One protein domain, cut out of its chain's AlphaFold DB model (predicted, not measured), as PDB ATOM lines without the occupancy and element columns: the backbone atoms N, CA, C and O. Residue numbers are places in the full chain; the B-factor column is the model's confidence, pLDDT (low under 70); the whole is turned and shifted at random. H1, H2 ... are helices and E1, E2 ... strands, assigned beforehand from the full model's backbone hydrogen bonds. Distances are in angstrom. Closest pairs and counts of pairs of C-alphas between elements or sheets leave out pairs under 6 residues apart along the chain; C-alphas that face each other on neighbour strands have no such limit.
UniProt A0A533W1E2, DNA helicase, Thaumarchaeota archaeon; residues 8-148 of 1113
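This is residues 8 to 148 of the 1113 residues of the protein "DNA helicase" of Thaumarchaeota archaeon (UniProt A0A533W1E2). A strongly twisted antiparallel sheet rolls up into a small, nearly closed barrel, E1, E2, E5, E4, E3 and E7 in turn, with the start of E1 near E7; the E1-E2 hairpin runs on from it as a long arm. Helices H2 and H3 make a small head at one end of the long axis, the E5-E6 hairpin reaches the other end, and H1 packs across the sheet. The printed part has 141 residues with three named helices and seven named strands, in the order E1 E2 H1 E3 E4 H2 H3 E5 E6 E7, and its class is mixed, helices and strands. It is loose, with a radius of gyration of the C-alphas of 18.9 A, and flat, spanning 60 by 51 by 26 A.

E5, residues 109 to 125, is the longest strand by residues, 37.9 A long, and bends by 88 degrees at residue 117. E4, residues 62 to 77, is 35.7 A long and bends by 90 degrees at residue 71. E1, residues 8 to 21, begins at C-alpha 8 (108.622, 130.760, 109.277), is 39.5 A long and bends by 53 degrees at residue 11; E2, residues 24 to 38, is 43.1 A long. E3 is residues 51 to 59, 24.4 A; E6 is 128 to 133, 16.6 A; E7 is 143 to 146, ending at C-alpha 146 (109.404, 124.075, 100.205). H1 is residues 41 to 48, H2 78 to 82, and H3 89 to 102, 20.0 A.

In this branched sheet E5 has E4 on one side, N 74 to O 112 at 2.8 A, and on the other side E2, N 35 to O 113 at 2.8 A, and E6, N 123 to O 130 at 2.8 A. E1 and E2 form a hairpin, N 13 to O 32 at 2.9 A. E3 has E4 on one side, also a hairpin, N 57 to O 64 at 2.8 A, and E7 on the other side, N 54 to O 145 at 2.8 A. The closest C-alphas of E1 and E7, those of Arg 8 and Arg 143, are 4.3 A apart. H1 is on the sheet at a height over the sheet of 8.3 A, over E5 and only just not over E2, on which 2 of its C-alphas fall; it runs across the strands, at 71 degrees to E5 on the local plane. H3 only grazes the sheet with residues 98 to 102, and H2 is not on it. H2 and H3 touch, through residues 95 to 99 of H3 alone, closest at the C-alphas of Gln 79 and Tyr 95, 6.6 A. In H1 and H3 every O i to N i+4 pair is within hydrogen-bond range; H2 has 0 of 1, but 2 of 2 O i to N i+3 pairs.

The two C-alphas farthest apart, those of Pro 88 and Asp 126, are 61.9 A apart. Residues 20 to 25 and 85 to 90 stand free. The printed part has no cut, and no link is long. Mean pLDDT of the printed part is 84.2, and residues 17 to 29 and 124 to 128 are under 70.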
ATOM      1  N   ARG A   8     107.995 129.444 109.063       96.88
ATOM      2  CA  ARG A   8     108.622 130.760 109.277       96.88
ATOM      3  C   ARG A   8     110.024 130.646 109.868       96.88
ATOM      4  O   ARG A   8     110.308 129.768 110.675       96.88
ATOM      5  N   LEU A   9     110.909 131.569 109.505       97.00
ATOM      6  CA  LEU A   9     112.248 131.653 110.085       97.00
ATOM      7  C   LEU A   9     112.183 132.115 111.548       97.00
ATOM      8  O   LEU A   9     111.834 133.265 111.807       97.00
ATOM      9  N   ARG A  10     112.582 131.258 112.494       95.62
ATOM     10  CA  ARG A  10     112.677 131.607 113.919       95.62
ATOM     11  C   ARG A  10     113.926 132.447 114.195       95.62
ATOM     12  O   ARG A  10     113.828 133.505 114.808       95.62
ATOM     13  N   ARG A  11     115.104 132.001 113.735       94.56
ATOM     14  CA  ARG A  11     116.380 132.739 113.868       94.56
ATOM     15  C   ARG A  11     117.456 132.265 112.892       94.56
ATOM     16  O   ARG A  11     117.417 131.133 112.426       94.56
ATOM     17  N   MET A  12     118.461 133.107 112.669       91.94
ATOM     18  CA  MET A  12     119.751 132.726 112.082       91.94
ATOM     19  C   MET A  12     120.778 132.563 113.212       91.94
ATOM     20  O   MET A  12     120.790 133.367 114.140       91.94
ATOM     21  N   THR A  13     121.642 131.552 113.139       87.44
ATOM     22  CA  THR A  13     122.757 131.332 114.077       87.44
ATOM     23  C   THR A  13     124.026 130.947 113.318       87.44
ATOM     24  O   THR A  13     123.957 130.543 112.159       87.44
ATOM     25  N   VAL A  14     125.186 131.045 113.964       84.44
ATOM     26  CA  VAL A  14     126.415 130.374 113.514       84.44
ATOM     27  C   VAL A  14     126.621 129.142 114.394       84.44
ATOM     28  O   VAL A  14     126.363 129.202 115.598       84.44
ATOM     29  N   GLN A  15     127.028 128.027 113.797       77.50
ATOM     30  CA  GLN A  15     127.524 126.842 114.493       77.50
ATOM     31  C   GLN A  15     128.989 126.635 114.117       77.50
ATOM     32  O   GLN A  15     129.354 126.787 112.954       77.50
ATOM     33  N   THR A  16     129.815 126.288 115.099       74.94
ATOM     34  CA  THR A  16     131.251 126.042 114.931       74.94
ATOM     35  C   THR A  16     131.571 124.659 115.478       74.94
ATOM     36  O   THR A  16     131.188 124.345 116.606       74.94
ATOM     37  N   ARG A  17     132.268 123.833 114.692       64.50
ATOM     38  CA  ARG A  17     132.825 122.546 115.130       64.50
ATOM     39  C   ARG A  17     134.335 122.538 114.924       64.50
ATOM     40  O   ARG A  17     134.828 123.015 113.904       64.50
ATOM     41  N   THR A  18     135.045 121.945 115.876       65.62
ATOM     42  CA  THR A  18     136.508 121.866 115.899       65.62
ATOM     43  C   THR A  18     136.945 120.430 116.164       65.62
ATOM     44  O   THR A  18     136.327 119.743 116.977       65.62
ATOM     45  N   SER A  19     138.008 119.984 115.496       52.06
ATOM     46  CA  SER A  19     138.672 118.700 115.742       52.06
ATOM     47  C   SER A  19     140.189 118.865 115.721       52.06
ATOM     48  O   SER A  19     140.710 119.814 115.131       52.06
ATOM     49  N   LYS A  20     140.885 117.942 116.387       46.56
ATOM     50  CA  LYS A  20     142.339 117.911 116.556       46.56
ATOM     51  C   LYS A  20     142.854 116.537 116.149       46.56
ATOM     52  O   LYS A  20     142.331 115.553 116.658       46.56
ATOM     53  N   GLY A  21     143.860 116.514 115.281       39.53
ATOM     54  CA  GLY A  21     144.515 115.302 114.784       39.53
ATOM     55  C   GLY A  21     145.930 115.615 114.308       39.53
ATOM     56  O   GLY A  21     146.147 116.704 113.772       39.53
ATOM     57  N   ASP A  22     146.895 114.737 114.595       35.25
ATOM     58  CA  ASP A  22     148.332 114.858 114.254       35.25
ATOM     59  C   ASP A  22     148.907 116.303 114.255       35.25
ATOM     60  O   ASP A  22     149.542 116.791 113.317       35.25
ATOM     61  N   GLY A  23     148.661 117.038 115.347       43.38
ATOM     62  CA  GLY A  23     149.190 118.393 115.558       43.38
ATOM     63  C   GLY A  23     148.495 119.522 114.779       43.38
ATOM     64  O   GLY A  23     148.943 120.666 114.855       43.38
ATOM     65  N   ARG A  24     147.393 119.245 114.068       48.66
ATOM     66  CA  ARG A  24     146.554 120.241 113.378       48.66
ATOM     67  C   ARG A  24     145.184 120.374 114.050       48.66
ATOM     68  O   ARG A  24     144.602 119.398 114.519       48.66
ATOM     69  N   GLU A  25     144.657 121.597 114.084       63.12
ATOM     70  CA  GLU A  25     143.321 121.924 114.603       63.12
ATOM     71  C   GLU A  25     142.461 122.470 113.458       63.12
ATOM     72  O   GLU A  25     142.689 123.577 112.976       63.12
ATOM     73  N   ILE A  26     141.482 121.683 113.005       59.56
ATOM     74  CA  ILE A  26     140.550 122.063 111.934       59.56
ATOM     75  C   ILE A  26     139.280 122.608 112.588       59.56
ATOM     76  O   ILE A  26     138.649 121.913 113.385       59.56
ATOM     77  N   THR A  27     138.892 123.839 112.247       66.12
ATOM     78  CA  THR A  27     137.672 124.490 112.753       66.12
ATOM     79  C   THR A  27     136.786 124.946 111.600       66.12
ATOM     80  O   THR A  27     137.143 125.855 110.857       66.12
ATOM     81  N   VAL A  28     135.596 124.354 111.489       64.94
ATOM     82  CA  VAL A  28     134.591 124.669 110.462       64.94
ATOM     83  C   VAL A  28     133.449 125.448 111.112       64.94
ATOM     84  O   VAL A  28     132.975 125.074 112.185       64.94
ATOM     85  N   SER A  29     133.000 126.539 110.483       69.19
ATOM     86  CA  SER A  29     131.890 127.364 110.985       69.19
ATOM     87  C   SER A  29     130.842 127.629 109.907       69.19
ATOM     88  O   SER A  29     131.149 128.243 108.888       69.19
ATOM     89  N   ASN A  30     129.596 127.229 110.165       75.50
ATOM     90  CA  ASN A  30     128.479 127.327 109.228       75.50
ATOM     91  C   ASN A  30     127.371 128.231 109.768       75.50
ATOM     92  O   ASN A  30     127.064 128.248 110.959       75.50
ATOM     93  N   MET A  31     126.736 128.983 108.870       84.31
ATOM     94  CA  MET A  31     125.532 129.745 109.192       84.31
ATOM     95  C   MET A  31     124.307 128.840 109.029       84.31
ATOM     96  O   MET A  31     124.139 128.223 107.983       84.31
ATOM     97  N   VAL A  32     123.442 128.785 110.037       88.50
ATOM     98  CA  VAL A  32     122.277 127.895 110.083       88.50
ATOM     99  C   VAL A  32     121.015 128.711 110.362       88.50
ATOM    100  O   VAL A  32     120.928 129.446 111.347       88.50
ATOM    101  N   ALA A  33     120.022 128.580 109.490       93.62
ATOM    102  CA  ALA A  33     118.656 129.019 109.719       93.62
ATOM    103  C   ALA A  33     117.924 127.979 110.572       93.62
ATOM    104  O   ALA A  33     117.911 126.799 110.231       93.62
ATOM    105  N   VAL A  34     117.286 128.423 111.654       94.31
ATOM    106  CA  VAL A  34     116.311 127.636 112.415       94.31
ATOM    107  C   VAL A  34     114.931 128.102 111.978       94.31
ATOM    108  O   VAL A  34     114.519 129.217 112.305       94.31
ATOM    109  N   VAL A  35     114.244 127.277 111.199       96.38
ATOM    110  CA  VAL A  35     112.900 127.518 110.669       96.38
ATOM    111  C   VAL A  35     111.912 126.660 111.454       96.38
ATOM    112  O   VAL A  35     112.171 125.498 111.731       96.38
ATOM    113  N   GLU A  36     110.784 127.238 111.828       95.38
ATOM    114  CA  GLU A  36     109.684 126.553 112.498       95.38
ATOM    115  C   GLU A  36     108.607 126.264 111.453       95.38
ATOM    116  O   GLU A  36     108.116 127.190 110.801       95.38
ATOM    117  N   ALA A  37     108.271 124.991 111.254       94.56
ATOM    118  CA  ALA A  37     107.191 124.561 110.375       94.56
ATOM    119  C   ALA A  37     106.046 123.954 111.185       94.56
ATOM    120  O   ALA A  37     106.269 123.187 112.118       94.56
ATOM    121  N   LYS A  38     104.808 124.253 110.805       92.06
ATOM    122  CA  LYS A  38     103.616 123.626 111.375       92.06
ATOM    123  C   LYS A  38     103.662 122.116 111.149       92.06
ATOM    124  O   LYS A  38     103.953 121.663 110.040       92.06
ATOM    125  N   PHE A  39     103.372 121.332 112.185       92.06
ATOM    126  CA  PHE A  39     103.434 119.880 112.073       92.06
ATOM    127  C   PHE A  39     102.331 119.336 111.155       92.06
ATOM    128  O   PHE A  39     101.146 119.611 111.337       92.06
ATOM    129  N   SER A  40     102.728 118.491 110.208       90.25
ATOM    130  CA  SER A  40     101.859 117.520 109.548       90.25
ATOM    131  C   SER A  40     102.695 116.309 109.139       90.25
ATOM    132  O   SER A  40     103.888 116.454 108.866       90.25
ATOM    133  N   TYR A  41     102.081 115.125 109.080       88.62
ATOM    134  CA  TYR A  41     102.767 113.907 108.634       88.62
ATOM    135  C   TYR A  41     103.305 114.052 107.201       88.62
ATOM    136  O   TYR A  41     104.472 113.774 106.967       88.62
ATOM    137  N   GLU A  42     102.517 114.620 106.278       89.19
ATOM    138  CA  GLU A  42     102.951 114.863 104.890       89.19
ATOM    139  C   GLU A  42     104.220 115.737 104.826       89.19
ATOM    140  O   GLU A  42     105.154 115.427 104.085       89.19
ATOM    141  N   ALA A  43     104.277 116.818 105.618       88.44
ATOM    142  CA  ALA A  43     105.464 117.666 105.716       88.44
ATOM    143  C   ALA A  43     106.647 116.911 106.333       88.44
ATOM    144  O   ALA A  43     107.739 116.953 105.773       88.44
ATOM    145  N   LEU A  44     106.434 116.208 107.447       89.88
ATOM    146  CA  LEU A  44     107.469 115.447 108.142       89.88
ATOM    147  C   LEU A  44     108.115 114.395 107.225       89.88
ATOM    148  O   LEU A  44     109.332 114.411 107.040       89.88
ATOM    149  N   ASP A  45     107.295 113.551 106.597       87.62
ATOM    150  CA  ASP A  45     107.729 112.477 105.700       87.62
ATOM    151  C   ASP A  45     108.513 113.038 104.509       87.62
ATOM    152  O   ASP A  45     109.568 112.517 104.140       87.62
ATOM    153  N   ARG A  46     108.056 114.161 103.934       86.56
ATOM    154  CA  ARG A  46     108.788 114.820 102.846       86.56
ATOM    155  C   ARG A  46     110.139 115.367 103.307       86.56
ATOM    156  O   ARG A  46     111.084 115.327 102.525       86.56
ATOM    157  N   LEU A  47     110.239 115.901 104.520       88.56
ATOM    158  CA  LEU A  47     111.440 116.586 105.011       88.56
ATOM    159  C   LEU A  47     112.548 115.636 105.492       88.56
ATOM    160  O   LEU A  47     113.697 116.069 105.577       88.56
ATOM    161  N   TYR A  48     112.234 114.360 105.752       81.50
ATOM    162  CA  TYR A  48     113.252 113.322 105.973       81.50
ATOM    163  C   TYR A  48     114.124 113.079 104.734       81.50
ATOM    164  O   TYR A  48     115.294 112.728 104.864       81.50
ATOM    165  N   TYR A  49     113.591 113.331 103.537       83.62
ATOM    166  CA  TYR A  49     114.358 113.304 102.294       83.62
ATOM    167  C   TYR A  49     115.023 114.660 101.992       83.62
ATOM    168  O   TYR A  49     114.484 115.709 102.376       83.62
ATOM    169  N   PRO A  50     116.130 114.687 101.213       84.75
ATOM    170  CA  PRO A  50     116.771 115.919 100.759       84.75
ATOM    171  C   PRO A  50     115.764 116.961 100.249       84.75
ATOM    172  O   PRO A  50     114.832 116.669  99.488       84.75
ATOM    173  N   SER A  51     115.910 118.186 100.750       90.00
ATOM    174  CA  SER A  51     114.887 119.230 100.682       90.00
ATOM    175  C   SER A  51     115.531 120.606 100.595       90.00
ATOM    176  O   SER A  51     116.427 120.925 101.372       90.00
ATOM    177  N   PHE A  52     115.020 121.451  99.701       92.44
ATOM    178  CA  PHE A  52     115.360 122.872  99.654       92.44
ATOM    179  C   PHE A  52     114.154 123.705 100.088       92.44
ATOM    180  O   PHE A  52     113.026 123.428  99.668       92.44
ATOM    181  N   ILE A  53     114.400 124.757 100.867       94.38
ATOM    182  CA  ILE A  53     113.406 125.768 101.236       94.38
ATOM    183  C   ILE A  53     113.812 127.153 100.717       94.38
ATOM    184  O   ILE A  53     114.989 127.493 100.629       94.38
ATOM    185  N   ALA A  54     112.819 127.961 100.377       93.69
ATOM    186  CA  ALA A  54     112.937 129.342  99.939       93.69
ATOM    187  C   ALA A  54     112.388 130.247 101.049       93.69
ATOM    188  O   ALA A  54     111.194 130.191 101.341       93.69
ATOM    189  N   ILE A  55     113.239 131.060 101.678       94.75
ATOM    190  CA  ILE A  55     112.849 131.967 102.769       94.75
ATOM    191  C   ILE A  55     112.713 133.389 102.228       94.75
ATOM    192  O   ILE A  55     113.621 133.885 101.557       94.75
ATOM    193  N   GLU A  56     111.592 134.047 102.519       93.88
ATOM    194  CA  GLU A  56     111.301 135.405 102.055       93.88
ATOM    195  C   GLU A  56     112.380 136.417 102.470       93.88
ATOM    196  O   GLU A  56     112.826 136.492 103.619       93.88
ATOM    197  N   ARG A  57     112.773 137.253 101.510       91.69
ATOM    198  CA  ARG A  57     113.630 138.414 101.707       91.69
ATOM    199  C   ARG A  57     113.208 139.525 100.761       91.69
ATOM    200  O   ARG A  57     113.375 139.425  99.550       91.69
ATOM    201  N   GLU A  58     112.706 140.615 101.323       85.44
ATOM    202  CA  GLU A  58     112.464 141.832 100.557       85.44
ATOM    203  C   GLU A  58     113.795 142.478 100.144       85.44
ATOM    204  O   GLU A  58     114.707 142.625 100.963       85.44
ATOM    205  N   VAL A  59     113.917 142.863  98.873       82.56
ATOM    206  CA  VAL A  59     115.092 143.524  98.296       82.56
ATOM    207  C   VAL A  59     114.618 144.702  97.447       82.56
ATOM    208  O   VAL A  59     113.969 144.512  96.423       82.56
ATOM    209  N   LYS A  60     114.949 145.934  97.863       80.25
ATOM    210  CA  LYS A  60     114.581 147.185  97.163       80.25
ATOM    211  C   LYS A  60     113.074 147.283  96.823       80.25
ATOM    212  O   LYS A  60     112.724 147.606  95.692       80.25
ATOM    213  N   GLY A  61     112.193 146.965  97.777       75.81
ATOM    214  CA  GLY A  61     110.737 147.021  97.574       75.81
ATOM    215  C   GLY A  61     110.147 145.862  96.758       75.81
ATOM    216  O   GLY A  61     109.002 145.941  96.324       75.81
ATOM    217  N   ARG A  62     110.920 144.800  96.486       81.44
ATOM    218  CA  ARG A  62     110.454 143.596  95.780       81.44
ATOM    219  C   ARG A  62     110.648 142.361  96.647       81.44
ATOM    220  O   ARG A  62     111.716 142.174  97.228       81.44
ATOM    221  N   LEU A  63     109.641 141.493  96.698       83.44
ATOM    222  CA  LEU A  63     109.743 140.208  97.384       83.44
ATOM    223  C   LEU A  63     110.633 139.254  96.576       83.44
ATOM    224  O   LEU A  63     110.436 139.053  95.379       83.44
ATOM    225  N   SER A  64     111.638 138.682  97.224       89.31
ATOM    226  CA  SER A  64     112.524 137.648  96.685       89.31
ATOM    227  C   SER A  64     112.685 136.541  97.730       89.31
ATOM    228  O   SER A  64     112.212 136.692  98.855       89.31
ATOM    229  N   HIS A  65     113.327 135.423  97.390       92.56
ATOM    230  CA  HIS A  65     113.495 134.306  98.323       92.56
ATOM    231  C   HIS A  65     114.924 133.781  98.304       92.56
ATOM    232  O   HIS A  65     115.451 133.462  97.239       92.56
ATOM    233  N   VAL A  66     115.549 133.682  99.474       93.88
ATOM    234  CA  VAL A  66     116.883 133.096  99.638       93.88
ATOM    235  C   VAL A  66     116.731 131.584  99.794       93.88
ATOM    236  O   VAL A  66     115.887 131.127 100.562       93.88
ATOM    237  N   ILE A  67     117.521 130.813  99.048       94.44
ATOM    238  CA  ILE A  67     117.428 129.352  99.005       94.44
ATOM    239  C   ILE A  67     118.342 128.727 100.063       94.44
ATOM    240  O   ILE A  67     119.543 129.014 100.117       94.44
ATOM    241  N   PHE A  68     117.777 127.833 100.864       93.38
ATOM    242  CA  PHE A  68     118.456 127.038 101.880       93.38
ATOM    243  C   PHE A  68     118.245 125.549 101.611       93.38
ATOM    244  O   PHE A  68     117.205 125.143 101.095       93.38
ATOM    245  N   GLU A  69     119.214 124.737 102.000       91.12
ATOM    246  CA  GLU A  69     119.102 123.283 102.068       91.12
ATOM    247  C   GLU A  69     118.731 122.873 103.494       91.12
ATOM    248  O   GLU A  69     119.373 123.320 104.440       91.12
ATOM    249  N   VAL A  70     117.708 122.038 103.675       89.69
ATOM    250  CA  VAL A  70     117.356 121.479 104.990       89.69
ATOM    251  C   VAL A  70     118.360 120.384 105.331       89.69
ATOM    252  O   VAL A  70     118.459 119.419 104.575       89.69
ATOM    253  N   VAL A  71     119.062 120.509 106.462       81.75
ATOM    254  CA  VAL A  71     120.110 119.574 106.921       81.75
ATOM    255  C   VAL A  71     119.679 118.698 108.099       81.75
ATOM    256  O   VAL A  71     120.106 117.550 108.194       81.75
ATOM    257  N   SER A  72     118.774 119.171 108.956       83.81
ATOM    258  CA  SER A  72     118.213 118.377 110.056       83.81
ATOM    259  C   SER A  72     116.786 118.814 110.375       83.81
ATOM    260  O   SER A  72     116.431 119.971 110.126       83.81
ATOM    261  N   ILE A  73     115.984 117.897 110.923       89.25
ATOM    262  CA  ILE A  73     114.608 118.146 111.361       89.25
ATOM    263  C   ILE A  73     114.359 117.540 112.746       89.25
ATOM    264  O   ILE A  73     114.871 116.463 113.045       89.25
ATOM    265  N   ASN A  74     113.550 118.200 113.575       90.75
ATOM    266  CA  ASN A  74     113.104 117.682 114.868       90.75
ATOM    267  C   ASN A  74     111.608 117.985 115.080       90.75
ATOM    268  O   ASN A  74     111.260 119.131 115.394       90.75
ATOM    269  N   PRO A  75     110.702 117.002 114.916       91.88
ATOM    270  CA  PRO A  75     109.315 117.168 115.331       91.88
ATOM    271  C   PRO A  75     109.271 117.382 116.847       91.88
ATOM    272  O   PRO A  75     109.829 116.599 117.611       91.88
ATOM    273  N   THR A  76     108.627 118.463 117.276       91.00
ATOM    274  CA  THR A  76     108.596 118.907 118.672       91.00
ATOM    275  C   THR A  76     107.151 119.084 119.125       91.00
ATOM    276  O   THR A  76     106.341 119.674 118.409       91.00
ATOM    277  N   HIS A  77     106.837 118.582 120.316       91.69
ATOM    278  CA  HIS A  77     105.575 118.822 121.016       91.69
ATOM    279  C   HIS A  77     105.845 119.707 122.238       91.69
ATOM    280  O   HIS A  77     106.762 119.414 123.002       91.69
ATOM    281  N   TYR A  78     105.030 120.738 122.481       89.62
ATOM    282  CA  TYR A  78     105.215 121.718 123.562       89.62
ATOM    283  C   TYR A  78     105.567 121.091 124.923       89.62
ATOM    284  O   TYR A  78     106.594 121.423 125.514       89.62
ATOM    285  N   GLN A  79     104.776 120.113 125.376       88.06
ATOM    286  CA  GLN A  79     105.015 119.380 126.629       88.06
ATOM    287  C   GLN A  79     106.405 118.722 126.754       88.06
ATOM    288  O   GLN A  79     106.896 118.602 127.874       88.06
ATOM    289  N   GLN A  80     107.079 118.350 125.654       88.75
ATOM    290  CA  GLN A  80     108.442 117.793 125.704       88.75
ATOM    291  C   GLN A  80     109.450 118.790 126.292       88.75
ATOM    292  O   GLN A  80     110.402 118.374 126.946       88.75
ATOM    293  N   LEU A  81     109.233 120.097 126.105       85.94
ATOM    294  CA  LEU A  81     110.131 121.148 126.598       85.94
ATOM    295  C   LEU A  81     110.156 121.245 128.133       85.94
ATOM    296  O   LEU A  81     111.111 121.779 128.690       85.94
ATOM    297  N   GLY A  82     109.113 120.747 128.806       81.12
ATOM    298  CA  GLY A  82     109.004 120.697 130.267       81.12
ATOM    299  C   GLY A  82     109.280 119.318 130.875       81.12
ATOM    300  O   GLY A  82     109.084 119.144 132.076       81.12
ATOM    301  N   MET A  83     109.684 118.326 130.074       84.31
ATOM    302  CA  MET A  83     109.993 116.979 130.557       84.31
ATOM    303  C   MET A  83     111.479 116.827 130.872       84.31
ATOM    304  O   MET A  83     112.331 117.016 130.008       84.31
ATOM    305  N   ASP A  84     111.789 116.368 132.083       81.56
ATOM    306  CA  ASP A  84     113.151 116.013 132.475       81.56
ATOM    307  C   ASP A  84     113.211 114.702 133.283       81.56
ATOM    308  O   ASP A  84     112.211 113.994 133.477       81.56
ATOM    309  N   VAL A  85     114.417 114.343 133.734       79.31
ATOM    310  CA  VAL A  85     114.694 113.120 134.508       79.31
ATOM    311  C   VAL A  85     114.264 113.246 135.984       79.31
ATOM    312  O   VAL A  85     114.035 112.229 136.638       79.31
ATOM    313  N   SER A  86     114.079 114.466 136.496       82.38
ATOM    314  CA  SER A  86     113.608 114.744 137.862       82.38
ATOM    315  C   SER A  86     112.086 114.608 138.019       82.38
ATOM    316  O   SER A  86     111.605 114.280 139.103       82.38
ATOM    317  N   MET A  87     111.327 114.785 136.930       88.06
ATOM    318  CA  MET A  87     109.869 114.640 136.913       88.06
ATOM    319  C   MET A  87     109.404 113.248 137.414       88.06
ATOM    320  O   MET A  87     109.934 112.222 136.975       88.06
ATOM    321  N   PRO A  88     108.377 113.161 138.285       89.44
ATOM    322  CA  PRO A  88     107.808 111.886 138.722       89.44
ATOM    323  C   PRO A  88     107.324 111.012 137.558       89.44
ATOM    324  O   PRO A  88     106.670 111.494 136.636       89.44
ATOM    325  N   THR A  89     107.582 109.703 137.625       85.75
ATOM    326  CA  THR A  89     107.291 108.751 136.534       85.75
ATOM    327  C   THR A  89     105.821 108.729 136.103       85.75
ATOM    328  O   THR A  89     105.553 108.505 134.928       85.75
ATOM    329  N   VAL A  90     104.880 108.979 137.021       86.62
ATOM    330  CA  VAL A  90     103.437 109.033 136.714       86.62
ATOM    331  C   VAL A  90     103.115 110.243 135.833       86.62
ATOM    332  O   VAL A  90     102.597 110.061 134.737       86.62
ATOM    333  N   LEU A  91     103.538 111.446 136.239       83.88
ATOM    334  CA  LEU A  91     103.382 112.674 135.446       83.88
ATOM    335  C   LEU A  91     104.120 112.572 134.104       83.88
ATOM    336  O   LEU A  91     103.566 112.903 133.061       83.88
ATOM    337  N   ARG A  92     105.344 112.021 134.098       87.25
ATOM    338  CA  ARG A  92     106.090 111.775 132.855       87.25
ATOM    339  C   ARG A  92     105.321 110.845 131.909       87.25
ATOM    340  O   ARG A  92     105.387 111.036 130.699       87.25
ATOM    341  N   LYS A  93     104.601 109.852 132.441       87.38
ATOM    342  CA  LYS A  93     103.755 108.963 131.641       87.38
ATOM    343  C   LYS A  93     102.539 109.706 131.079       87.38
ATOM    344  O   LYS A  93     102.304 109.604 129.886       87.38
ATOM    345  N   GLU A  94     101.830 110.493 131.886       86.69
ATOM    346  CA  GLU A  94     100.692 111.310 131.424       86.69
ATOM    347  C   GLU A  94     101.095 112.284 130.304       86.69
ATOM    348  O   GLU A  94     100.372 112.437 129.318       86.69
ATOM    349  N   TYR A  95     102.287 112.884 130.405       88.62
ATOM    350  CA  TYR A  95     102.857 113.728 129.353       88.62
ATOM    351  C   TYR A  95     103.161 112.906 128.088       88.62
ATOM    352  O   TYR A  95     102.801 113.323 126.993       88.62
ATOM    353  N   LEU A  96     103.777 111.721 128.207       88.38
ATOM    354  CA  LEU A  96     104.039 110.838 127.058       88.38
ATOM    355  C   LEU A  96     102.753 110.360 126.368       88.38
ATOM    356  O   LEU A  96     102.694 110.366 125.139       88.38
ATOM    357  N   ASP A  97     101.737 109.978 127.144       88.31
ATOM    358  CA  ASP A  97     100.431 109.553 126.640       88.31
ATOM    359  C   ASP A  97      99.765 110.729 125.876       88.31
ATOM    360  O   ASP A  97      99.356 110.570 124.723       88.31
ATOM    361  N   THR A  98      99.793 111.948 126.436       85.88
ATOM    362  CA  THR A  98      99.264 113.171 125.788       85.88
ATOM    363  C   THR A  98     100.032 113.563 124.517       85.88
ATOM    364  O   THR A  98      99.424 113.893 123.495       85.88
ATOM    365  N   ILE A  99     101.369 113.497 124.535       88.12
ATOM    366  CA  ILE A  99     102.222 113.740 123.359       88.12
ATOM    367  C   ILE A  99     101.890 112.747 122.239       88.12
ATOM    368  O   ILE A  99     101.809 113.132 121.077       88.12
ATOM    369  N   ASN A 100     101.681 111.470 122.568       86.88
ATOM    370  CA  ASN A 100     101.379 110.437 121.581       86.88
ATOM    371  C   ASN A 100     100.017 110.652 120.891       86.88
ATOM    372  O   ASN A 100      99.882 110.410 119.692       86.88
ATOM    373  N   GLU A 101      99.008 111.134 121.620       86.12
ATOM    374  CA  GLU A 101      97.647 111.304 121.092       86.12
ATOM    375  C   GLU A 101      97.433 112.578 120.259       86.12
ATOM    376  O   GLU A 101      96.488 112.637 119.465       86.12
ATOM    377  N   SER A 102      98.285 113.589 120.425       85.88
ATOM    378  CA  SER A 102      98.068 114.968 119.958       85.88
ATOM    379  C   SER A 102      98.731 115.329 118.622       85.88
ATOM    380  O   SER A 102      98.337 116.331 118.013       85.88
ATOM    381  N   TRP A 103      99.690 114.530 118.133       88.75
ATOM    382  CA  TRP A 103     100.378 114.763 116.855       88.75
ATOM    383  C   TRP A 103      99.397 114.984 115.696       88.75
ATOM    384  O   TRP A 103      98.523 114.161 115.420       88.75
ATOM    385  N   GLY A 104      99.533 116.126 115.016       79.50
ATOM    386  CA  GLY A 104      98.669 116.513 113.894       79.50
ATOM    387  C   GLY A 104      97.230 116.897 114.271       79.50
ATOM    388  O   GLY A 104      96.443 117.193 113.374       79.50
ATOM    389  N   LYS A 105      96.878 116.913 115.565       79.88
ATOM    390  CA  LYS A 105      95.554 117.315 116.079       79.88
ATOM    391  C   LYS A 105      95.592 118.611 116.892       79.88
ATOM    392  O   LYS A 105      94.587 119.318 116.932       79.88
ATOM    393  N   SER A 106      96.714 118.923 117.544       77.94
ATOM    394  CA  SER A 106      96.889 120.138 118.352       77.94
ATOM    395  C   SER A 106      97.632 121.249 117.591       77.94
ATOM    396  O   SER A 106      98.257 121.015 116.557       77.94
ATOM    397  N   GLN A 107      97.585 122.478 118.119       78.31
ATOM    398  CA  GLN A 107      98.498 123.562 117.715       78.31
ATOM    399  C   GLN A 107      99.811 123.546 118.528       78.31
ATOM    400  O   GLN A 107     100.652 124.419 118.354       78.31
ATOM    401  N   GLU A 108      99.999 122.561 119.414       87.38
ATOM    402  CA  GLU A 108     101.178 122.423 120.283       87.38
ATOM    403  C   GLU A 108     102.321 121.627 119.630       87.38
ATOM    404  O   GLU A 108     103.344 121.379 120.267       87.38
ATOM    405  N   THR A 109     102.164 121.225 118.364       91.88
ATOM    406  CA  THR A 109     103.161 120.457 117.605       91.88
ATOM    407  C   THR A 109     103.692 121.216 116.398       91.88
ATOM    408  O   THR A 109     102.922 121.684 115.555       91.88
ATOM    409  N   TRP A 110     105.015 121.249 116.261       93.00
ATOM    410  CA  TRP A 110     105.728 121.832 115.124       93.00
ATOM    411  C   TRP A 110     106.921 120.953 114.717       93.00
ATOM    412  O   TRP A 110     107.198 119.919 115.322       93.00
ATOM    413  N   ILE A 111     107.619 121.345 113.657       94.19
ATOM    414  CA  ILE A 111     108.856 120.733 113.176       94.19
ATOM    415  C   ILE A 111     109.919 121.828 113.170       94.19
ATOM    416  O   ILE A 111     109.797 122.813 112.437       94.19
ATOM    417  N   ASP A 112     110.960 121.654 113.979       93.31
ATOM    418  CA  ASP A 112     112.156 122.487 113.909       93.31
ATOM    419  C   ASP A 112     113.016 122.026 112.736       93.31
ATOM    420  O   ASP A 112     113.377 120.858 112.636       93.31
ATOM    421  N   LEU A 113     113.325 122.954 111.836       92.88
ATOM    422  CA  LEU A 113     114.121 122.755 110.636       92.88
ATOM    423  C   LEU A 113     115.441 123.504 110.789       92.88
ATOM    424  O   LEU A 113     115.449 124.735 110.862       92.88
ATOM    425  N   TRP A 114     116.561 122.790 110.759       89.94
ATOM    426  CA  TRP A 114     117.869 123.402 110.553       89.94
ATOM    427  C   TRP A 114     118.177 123.384 109.065       89.94
ATOM    428  O   TRP A 114     118.148 122.328 108.430       89.94
ATOM    429  N   ALA A 115     118.459 124.556 108.502       91.25
ATOM    430  CA  ALA A 115     118.723 124.715 107.083       91.25
ATOM    431  C   ALA A 115     119.924 125.634 106.830       91.25
ATOM    432  O   ALA A 115     120.104 126.640 107.514       91.25
ATOM    433  N   ILE A 116     120.750 125.313 105.839       89.00
ATOM    434  CA  ILE A 116     122.005 126.017 105.541       89.00
ATOM    435  C   ILE A 116     121.845 126.825 104.246       89.00
ATOM    436  O   ILE A 116     121.269 126.321 103.277       89.00
ATOM    437  N   PRO A 117     122.283 128.099 104.199       88.50
ATOM    438  CA  PRO A 117     122.107 128.939 103.026       88.50
ATOM    439  C   PRO A 117     122.951 128.422 101.862       88.50
ATOM    440  O   PRO A 117     124.175 128.358 101.939       88.50
ATOM    441  N   THR A 118     122.305 128.191 100.721       88.62
ATOM    442  CA  THR A 118     123.005 127.954  99.443       88.62
ATOM    443  C   THR A 118     123.666 129.233  98.902       88.62
ATOM    444  O   THR A 118     124.452 129.192  97.953       88.62
ATOM    445  N   TRP A 119     123.331 130.388  99.493       88.25
ATOM    446  CA  TRP A 119     123.708 131.736  99.056       88.25
ATOM    447  C   TRP A 119     123.216 132.103  97.649       88.25
ATOM    448  O   TRP A 119     123.844 132.899  96.947       88.25
ATOM    449  N   TYR A 120     122.059 131.566  97.261       91.81
ATOM    450  CA  TYR A 120     121.310 131.962  96.070       91.81
ATOM    451  C   TYR A 120     119.983 132.625  96.436       91.81
ATOM    452  O   TYR A 120     119.357 132.263  97.429       91.81
ATOM    453  N   ILE A 121     119.551 133.589  95.623       91.25
ATOM    454  CA  ILE A 121     118.260 134.270  95.746       91.25
ATOM    455  C   ILE A 121     117.468 134.151  94.441       91.25
ATOM    456  O   ILE A 121     118.045 134.203  93.352       91.25
ATOM    457  N   THR A 122     116.149 133.982  94.540       88.88
ATOM    458  CA  THR A 122     115.248 133.985  93.381       88.88
ATOM    459  C   THR A 122     115.016 135.400  92.878       88.88
ATOM    460  O   THR A 122     114.655 136.283  93.659       88.88
ATOM    461  N   LYS A 123     115.076 135.573  91.564       75.31
ATOM    462  CA  LYS A 123     114.685 136.785  90.854       75.31
ATOM    463  C   LYS A 123     113.640 136.410  89.814       75.31
ATOM    464  O   LYS A 123     113.884 135.531  88.991       75.31
ATOM    465  N   VAL A 124     112.482 137.061  89.869       66.94
ATOM    466  CA  VAL A 124     111.421 136.884  88.872       66.94
ATOM    467  C   VAL A 124     111.517 138.034  87.873       66.94
ATOM    468  O   VAL A 124     111.437 139.199  88.266       66.94
ATOM    469  N   GLN A 125     111.720 137.711  86.599       61.34
ATOM    470  CA  GLN A 125     111.653 138.655  85.478       61.34
ATOM    471  C   GLN A 125     110.807 138.005  84.386       61.34
ATOM    472  O   GLN A 125     111.030 136.845  84.069       61.34
ATOM    473  N   ASP A 126     109.804 138.714  83.872       54.19
ATOM    474  CA  ASP A 126     108.997 138.300  82.712       54.19
ATOM    475  C   ASP A 126     108.364 136.891  82.820       54.19
ATOM    476  O   ASP A 126     108.203 136.169  81.842       54.19
ATOM    477  N   GLY A 127     108.000 136.487  84.045       58.75
ATOM    478  CA  GLY A 127     107.441 135.163  84.365       58.75
ATOM    479  C   GLY A 127     108.484 134.055  84.578       58.75
ATOM    480  O   GLY A 127     108.149 132.975  85.063       58.75
ATOM    481  N   GLU A 128     109.757 134.324  84.292       60.28
ATOM    482  CA  GLU A 128     110.875 133.410  84.503       60.28
ATOM    483  C   GLU A 128     111.440 133.520  85.926       60.28
ATOM    484  O   GLU A 128     111.836 134.596  86.384       60.28
ATOM    485  N   VAL A 129     111.545 132.381  86.619       73.69
ATOM    486  CA  VAL A 129     112.288 132.272  87.884       73.69
ATOM    487  C   VAL A 129     113.752 131.968  87.580       73.69
ATOM    488  O   VAL A 129     114.075 130.868  87.123       73.69
ATOM    489  N   ASN A 130     114.621 132.934  87.878       81.12
ATOM    490  CA  ASN A 130     116.074 132.836  87.787       81.12
ATOM    491  C   ASN A 130     116.722 132.895  89.179       81.12
ATOM    492  O   ASN A 130     116.117 133.372  90.141       81.12
ATOM    493  N   PHE A 131     117.962 132.414  89.293       88.56
ATOM    494  CA  PHE A 131     118.707 132.356  90.555       88.56
ATOM    495  C   PHE A 131     120.034 133.107  90.430       88.56
ATOM    496  O   PHE A 131     120.828 132.812  89.538       88.56
ATOM    497  N   GLU A 132     120.299 134.048  91.336       88.50
ATOM    498  CA  GLU A 132     121.559 134.803  91.393       88.50
ATOM    499  C   GLU A 132     122.235 134.663  92.767       88.50
ATOM    500  O   GLU A 132     121.579 134.389  93.772       88.50
ATOM    501  N   ARG A 133     123.568 134.794  92.823       87.75
ATOM    502  CA  ARG A 133     124.317 134.711  94.089       87.75
ATOM    503  C   ARG A 133     124.000 135.918  94.974       87.75
ATOM    504  O   ARG A 133     123.996 137.051  94.502       87.75
ATOM    505  N   THR A 134     123.820 135.680  96.269       88.50
ATOM    506  CA  THR A 134     123.539 136.712  97.273       88.50
ATOM    507  C   THR A 134     124.440 136.572  98.500       88.50
ATOM    508  O   THR A 134     125.004 135.511  98.757       88.50
ATOM    509  N   ARG A 135     124.550 137.650  99.283       84.56
ATOM    510  CA  ARG A 135     125.061 137.647 100.669       84.56
ATOM    511  C   ARG A 135     123.990 138.087 101.677       84.56
ATOM    512  O   ARG A 135     124.286 138.286 102.849       84.56
ATOM    513  N   LEU A 136     122.755 138.298 101.218       87.81
ATOM    514  CA  LEU A 136     121.652 138.748 102.061       87.81
ATOM    515  C   LEU A 136     121.094 137.570 102.857       87.81
ATOM    516  O   LEU A 136     120.654 136.584 102.271       87.81
ATOM    517  N   ALA A 137     121.053 137.713 104.179       87.94
ATOM    518  CA  ALA A 137     120.262 136.836 105.029       87.94
ATOM    519  C   ALA A 137     118.769 137.253 105.007       87.94
ATOM    520  O   ALA A 137     118.465 138.453 104.886       87.94
ATOM    521  N   PRO A 138     117.837 136.290 105.132       92.44
ATOM    522  CA  PRO A 138     116.450 136.552 105.517       92.44
ATOM    523  C   PRO A 138     116.357 137.101 106.952       92.44
ATOM    524  O   PRO A 138     117.300 136.996 107.737       92.44
ATOM    525  N   LEU A 139     115.212 137.697 107.292       92.38
ATOM    526  CA  LEU A 139     114.930 138.250 108.622       92.38
ATOM    527  C   LEU A 139     114.000 137.315 109.407       92.38
ATOM    528  O   LEU A 139     113.165 136.634 108.814       92.38
ATOM    529  N   ALA A 140     114.128 137.286 110.735       94.31
ATOM    530  CA  ALA A 140     113.244 136.492 111.590       94.31
ATOM    531  C   ALA A 140     111.763 136.867 111.366       94.31
ATOM    532  O   ALA A 140     111.434 138.029 111.130       94.31
ATOM    533  N   GLY A 141     110.876 135.872 111.401       93.69
ATOM    534  CA  GLY A 141     109.447 135.999 111.096       93.69
ATOM    535  C   GLY A 141     109.069 135.863 109.611       93.69
ATOM    536  O   GLY A 141     107.884 135.661 109.322       93.69
ATOM    537  N   ALA A 142     110.040 135.924 108.686       95.56
ATOM    538  CA  ALA A 142     109.839 135.713 107.248       95.56
ATOM    539  C   ALA A 142     109.290 134.308 106.941       95.56
ATOM    540  O   ALA A 142     109.699 133.338 107.585       95.56
ATOM    541  N   ARG A 143     108.389 134.175 105.954       95.06
ATOM    542  CA  ARG A 143     107.829 132.864 105.584       95.06
ATOM    543  C   ARG A 143     108.857 132.024 104.831       95.06
ATOM    544  O   ARG A 143     109.720 132.554 104.129       95.06
ATOM    545  N   ALA A 144     108.747 130.710 104.978       94.62
ATOM    546  CA  ALA A 144     109.557 129.725 104.282       94.62
ATOM    547  C   ALA A 144     108.660 128.780 103.470       94.62
ATOM    548  O   ALA A 144     107.619 128.332 103.947       94.62
ATOM    549  N   PHE A 145     109.083 128.458 102.249       92.00
ATOM    550  CA  PHE A 145     108.354 127.603 101.311       92.00
ATOM    551  C   PHE A 145     109.229 126.433 100.859       92.00
ATOM    552  O   PHE A 145     110.388 126.643 100.510       92.00
ATOM    553  N   LEU A 146     108.694 125.215 100.794       91.31
ATOM    554  CA  LEU A 146     109.404 124.075 100.205       91.31
ATOM    555  C   LEU A 146     109.463 124.209  98.670       91.31
ATOM    556  O   LEU A 146     108.441 124.482  98.033       91.31
ATOM    557  N   LEU A 147     110.633 123.995  98.058       90.25
ATOM    558  CA  LEU A 147     110.767 124.040  96.596       90.25
ATOM    559  C   LEU A 147     110.036 122.860  95.937       90.25
ATOM    560  O   LEU A 147     110.124 121.712  96.372       90.25
ATOM    561  N   SER A 148     109.348 123.134  94.827       87.12
ATOM    562  CA  SER A 148     108.739 122.096  93.989       87.12
ATOM    563  C   SER A 148     109.790 121.348  93.160       87.12
ATOM    564  O   SER A 148     110.850 121.899  92.860       87.12
TER     565      SER A 148